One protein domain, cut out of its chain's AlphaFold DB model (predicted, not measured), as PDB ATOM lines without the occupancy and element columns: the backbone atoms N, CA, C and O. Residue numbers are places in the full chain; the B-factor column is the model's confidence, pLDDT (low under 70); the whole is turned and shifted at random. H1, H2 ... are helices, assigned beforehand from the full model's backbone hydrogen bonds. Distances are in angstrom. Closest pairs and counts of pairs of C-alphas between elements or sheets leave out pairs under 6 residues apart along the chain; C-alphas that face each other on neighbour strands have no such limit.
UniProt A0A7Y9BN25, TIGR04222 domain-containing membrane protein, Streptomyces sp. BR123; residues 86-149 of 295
ATOM      1  N   ARG A  86     -38.164 -67.911  23.899       70.50
ATOM      2  CA  ARG A  86     -36.937 -68.476  23.293       70.50
ATOM      3  C   ARG A  86     -37.000 -69.985  23.116       70.50
ATOM      4  O   ARG A  86     -36.616 -70.479  22.059       70.50
ATOM      5  N   ARG A  87     -37.499 -70.710  24.123       73.44
ATOM      6  CA  ARG A  87     -37.647 -72.172  24.052       73.44
ATOM      7  C   ARG A  87     -38.638 -72.548  22.951       73.44
ATOM      8  O   ARG A  87     -38.279 -73.278  22.040       73.44
ATOM      9  N   TRP A  88     -39.825 -71.947  22.962       74.94
ATOM     10  CA  TRP A  88     -40.866 -72.168  21.953       74.94
ATOM     11  C   TRP A  88     -40.419 -71.827  20.529       74.94
ATOM     12  O   TRP A  88     -40.697 -72.575  19.599       74.94
ATOM     13  N   ARG A  89     -39.666 -70.732  20.353       73.50
ATOM     14  CA  ARG A  89     -39.039 -70.390  19.071       73.50
ATOM     15  C   ARG A  89     -38.063 -71.466  18.619       73.50
ATOM     16  O   ARG A  89     -38.154 -71.868  17.470       73.50
ATOM     17  N   ARG A  90     -37.158 -71.914  19.500       78.06
ATOM     18  CA  ARG A  90     -36.168 -72.955  19.180       78.06
ATOM     19  C   ARG A  90     -36.855 -74.246  18.753       78.06
ATOM     20  O   ARG A  90     -36.544 -74.756  17.686       78.06
ATOM     21  N   TRP A  91     -37.837 -74.711  19.519       79.12
ATOM     22  CA  TRP A  91     -38.608 -75.907  19.176       79.12
ATOM     23  C   TRP A  91     -39.383 -75.743  17.864       79.12
ATOM     24  O   TRP A  91     -39.322 -76.624  17.016       79.12
ATOM     25  N   GLY A  92     -40.021 -74.591  17.632       75.31
ATOM     26  CA  GLY A  92     -40.704 -74.309  16.365       75.31
ATOM     27  C   GLY A  92     -39.757 -74.261  15.160       75.31
ATOM     28  O   GLY A  92     -40.092 -74.771  14.095       75.31
ATOM     29  N   THR A  93     -38.553 -73.699  15.322       75.75
ATOM     30  CA  THR A  93     -37.529 -73.694  14.263       75.75
ATOM     31  C   THR A  93     -36.940 -75.074  14.020       75.75
ATOM     32  O   THR A  93     -36.721 -75.425  12.867       75.75
ATOM     33  N   VAL A  94     -36.715 -75.860  15.076       83.31
ATOM     34  CA  VAL A  94     -36.244 -77.246  14.959       83.31
ATOM     35  C   VAL A  94     -37.295 -78.078  14.234       83.31
ATOM     36  O   VAL A  94     -36.956 -78.739  13.264       83.31
ATOM     37  N   GLN A  95     -38.570 -77.963  14.610       82.62
ATOM     38  CA  GLN A  95     -39.666 -78.649  13.928       82.62
ATOM     39  C   GLN A  95     -39.727 -78.285  12.441       82.62
ATOM     40  O   GLN A  95     -39.788 -79.169  11.592       82.62
ATOM     41  N   ALA A  96     -39.664 -76.991  12.110       76.38
ATOM     42  CA  ALA A  96     -39.676 -76.545  10.720       76.38
ATOM     43  C   ALA A  96     -38.456 -77.059   9.936       76.38
ATOM     44  O   ALA A  96     -38.606 -77.478   8.790       76.38
ATOM     45  N   ALA A  97     -37.268 -77.070  10.550       81.50
ATOM     46  CA  ALA A  97     -36.046 -77.586   9.936       81.50
ATOM     47  C   ALA A  97     -36.116 -79.101   9.704       81.50
ATOM     48  O   ALA A  97     -35.769 -79.564   8.622       81.50
ATOM     49  N   VAL A  98     -36.616 -79.862  10.682       84.62
ATOM     50  CA  VAL A  98     -36.802 -81.315  10.573       84.62
ATOM     51  C   VAL A  98     -37.817 -81.645   9.478       84.62
ATOM     52  O   VAL A  98     -37.519 -82.460   8.609       84.62
ATOM     53  N   CYS A  99     -38.975 -80.975   9.446       79.81
ATOM     54  CA  CYS A  99     -39.965 -81.182   8.385       79.81
ATOM     55  C   CYS A  99     -39.424 -80.800   6.997       79.81
ATOM     56  O   CYS A  99     -39.694 -81.506   6.030       79.81
ATOM     57  N   ALA A 100     -38.639 -79.723   6.888       78.94
ATOM     58  CA  ALA A 100     -38.020 -79.319   5.626       78.94
ATOM     59  C   ALA A 100     -36.949 -80.315   5.151       78.94
ATOM     60  O   ALA A 100     -36.905 -80.636   3.966       78.94
ATOM     61  N   ALA A 101     -36.121 -80.834   6.062       83.94
ATOM     62  CA  ALA A 101     -35.129 -81.859   5.745       83.94
ATOM     63  C   ALA A 101     -35.802 -83.157   5.275       83.94
ATOM     64  O   ALA A 101     -35.424 -83.705   4.243       83.94
ATOM     65  N   LEU A 102     -36.851 -83.603   5.976       80.81
ATOM     66  CA  LEU A 102     -37.651 -84.763   5.570       80.81
ATOM     67  C   LEU A 102     -38.302 -84.555   4.199       80.81
ATOM     68  O   LEU A 102     -38.316 -85.480   3.389       80.81
ATOM     69  N   LEU A 103     -38.781 -83.343   3.904       79.94
ATOM     70  CA  LEU A 103     -39.326 -83.006   2.589       79.94
ATOM     71  C   LEU A 103     -38.238 -83.117   1.516       79.94
ATOM     72  O   LEU A 103     -38.438 -83.805   0.518       79.94
ATOM     73  N   PHE A 104     -37.069 -82.522   1.754       81.06
ATOM     74  CA  PHE A 104     -35.940 -82.562   0.826       81.06
ATOM     75  C   PHE A 104     -35.442 -83.988   0.548       81.06
ATOM     76  O   PHE A 104     -35.063 -84.276  -0.581       81.06
ATOM     77  N   LEU A 105     -35.488 -84.891   1.535       80.94
ATOM     78  CA  LEU A 105     -35.171 -86.312   1.342       80.94
ATOM     79  C   LEU A 105     -36.288 -87.077   0.613       80.94
ATOM     80  O   LEU A 105     -35.999 -87.978  -0.171       80.94
ATOM     81  N   SER A 106     -37.555 -86.726   0.848       74.62
ATOM     82  CA  SER A 106     -38.702 -87.419   0.240       74.62
ATOM     83  C   SER A 106     -38.862 -87.143  -1.261       74.62
ATOM     84  O   SER A 106     -39.240 -88.040  -2.009       74.62
ATOM     85  N   VAL A 107     -38.522 -85.934  -1.724       76.94
ATOM     86  CA  VAL A 107     -38.626 -85.524  -3.136       76.94
ATOM     87  C   VAL A 107     -37.806 -86.404  -4.098       76.94
ATOM     88  O   VAL A 107     -38.395 -86.910  -5.052       76.94
ATOM     89  N   PRO A 108     -36.492 -86.641  -3.900       76.25
ATOM     90  CA  PRO A 108     -35.709 -87.493  -4.795       76.25
ATOM     91  C   PRO A 108     -36.140 -88.962  -4.730       76.25
ATOM     92  O   PRO A 108     -36.116 -89.630  -5.757       76.25
ATOM     93  N   MET A 109     -36.578 -89.453  -3.564       73.50
ATOM     94  CA  MET A 109     -37.095 -90.818  -3.416       73.50
ATOM     95  C   MET A 109     -38.382 -91.008  -4.233       73.50
ATOM     96  O   MET A 109     -38.507 -91.978  -4.973       73.50
ATOM     97  N   PHE A 110     -39.282 -90.021  -4.185       71.38
ATOM     98  CA  PHE A 110     -40.497 -89.986  -4.998       71.38
ATOM     99  C   PHE A 110     -40.198 -89.896  -6.502       71.38
ATOM    100  O   PHE A 110     -40.775 -90.633  -7.296       71.38
ATOM    101  N   LEU A 111     -39.277 -89.012  -6.906       73.12
ATOM    102  CA  LEU A 111     -38.837 -88.880  -8.303       73.12
ATOM    103  C   LEU A 111     -38.212 -90.179  -8.827       73.12
ATOM    104  O   LEU A 111     -38.439 -90.545  -9.977       73.12
ATOM    105  N   PHE A 112     -37.452 -90.877  -7.984       77.31
ATOM    106  CA  PHE A 112     -36.845 -92.160  -8.315       77.31
ATOM    107  C   PHE A 112     -37.898 -93.262  -8.494       77.31
ATOM    108  O   PHE A 112     -37.885 -93.946  -9.514       77.31
ATOM    109  N   GLU A 113     -38.856 -93.397  -7.572       71.62
ATOM    110  CA  GLU A 113     -39.967 -94.351  -7.718       71.62
ATOM    111  C   GLU A 113     -40.823 -94.066  -8.961       71.62
ATOM    112  O   GLU A 113     -41.201 -94.993  -9.682       71.62
ATOM    113  N   ALA A 114     -41.073 -92.787  -9.259       68.94
ATOM    114  CA  ALA A 114     -41.786 -92.371 -10.462       68.94
ATOM    115  C   ALA A 114     -41.019 -92.716 -11.753       68.94
ATOM    116  O   ALA A 114     -41.636 -93.097 -12.745       68.94
ATOM    117  N   ALA A 115     -39.685 -92.616 -11.744       72.19
ATOM    118  CA  ALA A 115     -38.840 -92.937 -12.895       72.19
ATOM    119  C   ALA A 115     -38.668 -94.450 -13.122       72.19
ATOM    120  O   ALA A 115     -38.529 -94.882 -14.265       72.19
ATOM    121  N   VAL A 116     -38.684 -95.257 -12.054       76.44
ATOM    122  CA  VAL A 116     -38.490 -96.720 -12.112       76.44
ATOM    123  C   VAL A 116     -39.797 -97.476 -12.412       76.44
ATOM    124  O   VAL A 116     -39.762 -98.658 -12.741       76.44
ATOM    125  N   GLY A 117     -40.953 -96.803 -12.387       64.31
ATOM    126  CA  GLY A 117     -42.208 -97.350 -12.910       64.31
ATOM    127  C   GLY A 117     -42.742 -98.547 -12.118       64.31
ATOM    128  O   GLY A 117     -43.044 -99.587 -12.698       64.31
ATOM    129  N   SER A 118     -42.866 -98.424 -10.793       55.66
ATOM    130  CA  SER A 118     -43.533 -99.446  -9.970       55.66
ATOM    131  C   SER A 118     -45.044 -99.200  -9.870       55.66
ATOM    132  O   SER A 118     -45.505 -98.093  -9.597       55.66
ATOM    133  N   GLY A 119     -45.821-100.251 -10.145       53.72
ATOM    134  CA  GLY A 119     -47.261-100.219 -10.398       53.72
ATOM    135  C   GLY A 119     -48.154 -99.685  -9.267       53.72
ATOM    136  O   GLY A 119     -48.068-100.104  -8.117       53.72
ATOM    137  N   SER A 120     -49.033 -98.759  -9.663       54.41
ATOM    138  CA  SER A 120     -50.468 -98.571  -9.349       54.41
ATOM    139  C   SER A 120     -51.074 -98.770  -7.939       54.41
ATOM    140  O   SER A 120     -52.273 -98.539  -7.805       54.41
ATOM    141  N   GLY A 121     -50.333 -99.097  -6.875       52.22
ATOM    142  CA  GLY A 121     -50.920 -99.358  -5.542       52.22
ATOM    143  C   GLY A 121     -50.653 -98.325  -4.433       52.22
ATOM    144  O   GLY A 121     -51.389 -98.288  -3.451       52.22
ATOM    145  N   GLY A 122     -49.614 -97.489  -4.552       52.97
ATOM    146  CA  GLY A 122     -49.113 -96.639  -3.449       52.97
ATOM    147  C   GLY A 122     -49.497 -95.152  -3.498       52.97
ATOM    148  O   GLY A 122     -49.095 -94.372  -2.635       52.97
ATOM    149  N   SER A 123     -50.264 -94.731  -4.502       55.34
ATOM    150  CA  SER A 123     -50.392 -93.331  -4.943       55.34
ATOM    151  C   SER A 123     -51.104 -92.381  -3.968       55.34
ATOM    152  O   SER A 123     -50.846 -91.179  -4.001       55.34
ATOM    153  N   VAL A 124     -51.948 -92.878  -3.059       53.72
ATOM    154  CA  VAL A 124     -52.647 -92.016  -2.082       53.72
ATOM    155  C   VAL A 124     -51.774 -91.716  -0.860       53.72
ATOM    156  O   VAL A 124     -51.706 -90.571  -0.418       53.72
ATOM    157  N   VAL A 125     -51.051 -92.716  -0.343       54.44
ATOM    158  CA  VAL A 125     -50.152 -92.551   0.817       54.44
ATOM    159  C   VAL A 125     -48.951 -91.674   0.445       54.44
ATOM    160  O   VAL A 125     -48.550 -90.807   1.222       54.44
ATOM    161  N   LEU A 126     -48.447 -91.824  -0.783       57.38
ATOM    162  CA  LEU A 126     -47.332 -91.039  -1.314       57.38
ATOM    163  C   LEU A 126     -47.709 -89.572  -1.610       57.38
ATOM    164  O   LEU A 126     -46.865 -88.689  -1.481       57.38
ATOM    165  N   GLY A 127     -48.975 -89.281  -1.936       60.88
ATOM    166  CA  GLY A 127     -49.481 -87.909  -2.101       60.88
ATOM    167  C   GLY A 127     -49.804 -87.187  -0.781       60.88
ATOM    168  O   GLY A 127     -49.686 -85.961  -0.688       60.88
ATOM    169  N   LEU A 128     -50.171 -87.929   0.270       64.50
ATOM    170  CA  LEU A 128     -50.507 -87.362   1.584       64.50
ATOM    171  C   LEU A 128     -49.270 -86.978   2.416       64.50
ATOM    172  O   LEU A 128     -49.318 -86.058   3.232       64.50
ATOM    173  N   TYR A 129     -48.145 -87.657   2.204       69.69
ATOM    174  CA  TYR A 129     -46.903 -87.397   2.932       69.69
ATOM    175  C   TYR A 129     -46.311 -85.986   2.698       69.69
ATOM    176  O   TYR A 129     -46.056 -85.280   3.682       69.69
ATOM    177  N   PRO A 130     -46.143 -85.489   1.452       68.94
ATOM    178  CA  PRO A 130     -45.620 -84.141   1.222       68.94
ATOM    179  C   PRO A 130     -46.579 -83.053   1.721       68.94
ATOM    180  O   PRO A 130     -46.129 -82.032   2.239       68.94
ATOM    181  N   THR A 131     -47.897 -83.270   1.636       73.88
ATOM    182  CA  THR A 131     -48.887 -82.307   2.146       73.88
ATOM    183  C   THR A 131     -48.850 -82.213   3.674       73.88
ATOM    184  O   THR A 131     -48.835 -81.103   4.210       73.88
ATOM    185  N   ALA A 132     -48.720 -83.339   4.382       75.62
ATOM    186  CA  ALA A 132     -48.518 -83.355   5.831       75.62
ATOM    187  C   ALA A 132     -47.223 -82.633   6.254       75.62
ATOM    188  O   ALA A 132     -47.228 -81.875   7.228       75.62
ATOM    189  N   LEU A 133     -46.128 -82.794   5.499       75.56
ATOM    190  CA  LEU A 133     -44.864 -82.096   5.768       75.56
ATOM    191  C   LEU A 133     -44.967 -80.585   5.546       75.56
ATOM    192  O   LEU A 133     -44.480 -79.815   6.376       75.56
ATOM    193  N   VAL A 134     -45.643 -80.144   4.483       78.88
ATOM    194  CA  VAL A 134     -45.898 -78.714   4.241       78.88
ATOM    195  C   VAL A 134     -46.736 -78.115   5.372       78.88
ATOM    196  O   VAL A 134     -46.387 -77.054   5.891       78.88
ATOM    197  N   ILE A 135     -47.789 -78.807   5.824       79.62
ATOM    198  CA  ILE A 135     -48.587 -78.379   6.984       79.62
ATOM    199  C   ILE A 135     -47.705 -78.295   8.238       79.62
ATOM    200  O   ILE A 135     -47.770 -77.300   8.960       79.62
ATOM    201  N   GLY A 136     -46.828 -79.275   8.469       73.75
ATOM    202  CA  GLY A 136     -45.863 -79.267   9.571       73.75
ATOM    203  C   GLY A 136     -44.920 -78.058   9.544       73.75
ATOM    204  O   GLY A 136     -44.715 -77.413  10.576       73.75
ATOM    205  N   ILE A 137     -44.412 -77.685   8.363       76.75
ATOM    206  CA  ILE A 137     -43.585 -76.481   8.167       76.75
ATOM    207  C   ILE A 137     -44.392 -75.220   8.495       76.75
ATOM    208  O   ILE A 137     -43.921 -74.369   9.250       76.75
ATOM    209  N   VAL A 138     -45.615 -75.102   7.970       81.00
ATOM    210  CA  VAL A 138     -46.487 -73.942   8.215       81.00
ATOM    211  C   VAL A 138     -46.803 -73.810   9.704       81.00
ATOM    212  O   VAL A 138     -46.639 -72.731  10.268       81.00
ATOM    213  N   VAL A 139     -47.188 -74.898  10.372       81.12
ATOM    214  CA  VAL A 139     -47.478 -74.906  11.813       81.12
ATOM    215  C   VAL A 139     -46.231 -74.551  12.625       81.12
ATOM    216  O   VAL A 139     -46.308 -73.702  13.515       81.12
ATOM    217  N   GLY A 140     -45.068 -75.121  12.290       72.25
ATOM    218  CA  GLY A 140     -43.791 -74.805  12.935       72.25
ATOM    219  C   GLY A 140     -43.424 -73.326  12.802       72.25
ATOM    220  O   GLY A 140     -43.102 -72.667  13.796       72.25
ATOM    221  N   LEU A 141     -43.568 -72.762  11.599       75.25
ATOM    222  CA  LEU A 141     -43.359 -71.339  11.335       75.25
ATOM    223  C   LEU A 141     -44.374 -70.461  12.068       75.25
ATOM    224  O   LEU A 141     -43.986 -69.440  12.632       75.25
ATOM    225  N   VAL A 142     -45.650 -70.850  12.122       77.75
ATOM    226  CA  VAL A 142     -46.696 -70.108  12.837       77.75
ATOM    227  C   VAL A 142     -46.432 -70.116  14.342       77.75
ATOM    228  O   VAL A 142     -46.476 -69.051  14.959       77.75
ATOM    229  N   CYS A 143     -46.089 -71.255  14.941       73.19
ATOM    230  CA  CYS A 143     -45.724 -71.338  16.356       73.19
ATOM    231  C   CYS A 143     -44.457 -70.532  16.658       73.19
ATOM    232  O   CYS A 143     -44.448 -69.728  17.594       73.19
ATOM    233  N   ALA A 144     -43.427 -70.643  15.811       69.69
ATOM    234  CA  ALA A 144     -42.231 -69.817  15.921       69.69
ATOM    235  C   ALA A 144     -42.572 -68.325  15.794       69.69
ATOM    236  O   ALA A 144     -42.038 -67.531  16.564       69.69
ATOM    237  N   SER A 145     -43.483 -67.950  14.881       69.62
ATOM    238  CA  SER A 145     -43.969 -66.580  14.648       69.62
ATOM    239  C   SER A 145     -44.740 -66.026  15.852       69.62
ATOM    240  O   SER A 145     -44.533 -64.880  16.251       69.62
ATOM    241  N   ARG A 146     -45.588 -66.844  16.485       71.25
ATOM    242  CA  ARG A 146     -46.354 -66.471  17.679       71.25
ATOM    243  C   ARG A 146     -45.445 -66.291  18.881       71.25
ATOM    244  O   ARG A 146     -45.570 -65.286  19.567       71.25
ATOM    245  N   ALA A 147     -44.449 -67.157  19.043       66.31
ATOM    246  CA  ALA A 147     -43.407 -66.993  20.050       66.31
ATOM    247  C   ALA A 147     -42.482 -65.779  19.781       66.31
ATOM    248  O   ALA A 147     -41.658 -65.423  20.625       66.31
ATOM    249  N   LYS A 148     -42.607 -65.106  18.622       63.16
ATOM    250  CA  LYS A 148     -41.976 -63.796  18.361       63.16
ATOM    251  C   LYS A 148     -42.784 -62.617  18.884       63.16
ATOM    252  O   LYS A 148     -42.210 -61.541  19.036       63.16
ATOM    253  N   ARG A 149     -44.090 -62.782  19.112       69.75
ATOM    254  CA  ARG A 149     -44.965 -61.684  19.525       69.75
ATOM    255  C   ARG A 149     -44.761 -61.419  21.011       69.75
ATOM    256  O   ARG A 149     -45.090 -62.252  21.844       69.75
TER     257      ARG A 149
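What this domain is: This is residues 86 to 149 of the 295 residues of the protein "TIGR04222 domain-containing membrane protein" of Streptomyces sp. BR123 (UniProt A0A7Y9BN25). A long helical hairpin: H1 runs the length of a rod, and H2 folds back beside it, nearly antiparallel. At one end the hairpin is loose, where residues 111 to 125, with the turn between the helices, stand free. The printed part has 64 residues, with two named helices, H1 then H2, and no named strand; its class is all helix. It is loose, with a radius of gyration of the C-alphas of 15.0 A, and spans 48 by 17 by 11 A.

Where its parts are: H1, residues 86 to 116, is 45.3 A long and begins at C-alpha 86 (-36.937, -68.476, 23.293). H2, residues 123 to 146, is 35.3 A long and ends at C-alpha 146 (-46.354, -66.471, 17.679).

How they stand to each other: H1 and H2 form a helical hairpin. They touch, and their closest C-alphas, of Arg 89 and Ala 144, are 4.5 A apart. They run opposite ways at a shallow tilt of 21 degrees. O i to N i+4 pairs are within hydrogen-bond range in 25 of 27 cases in H1 and 18 of 20 in H2.

The domain as a whole: The C-alphas farthest apart, of Gly 119 and Arg 149, are 48.8 A apart. The printed part has no cut, and the link from H1 to H2 is short. Mean pLDDT of the printed part is 72.0; residues 117 to 130 are among those under 70.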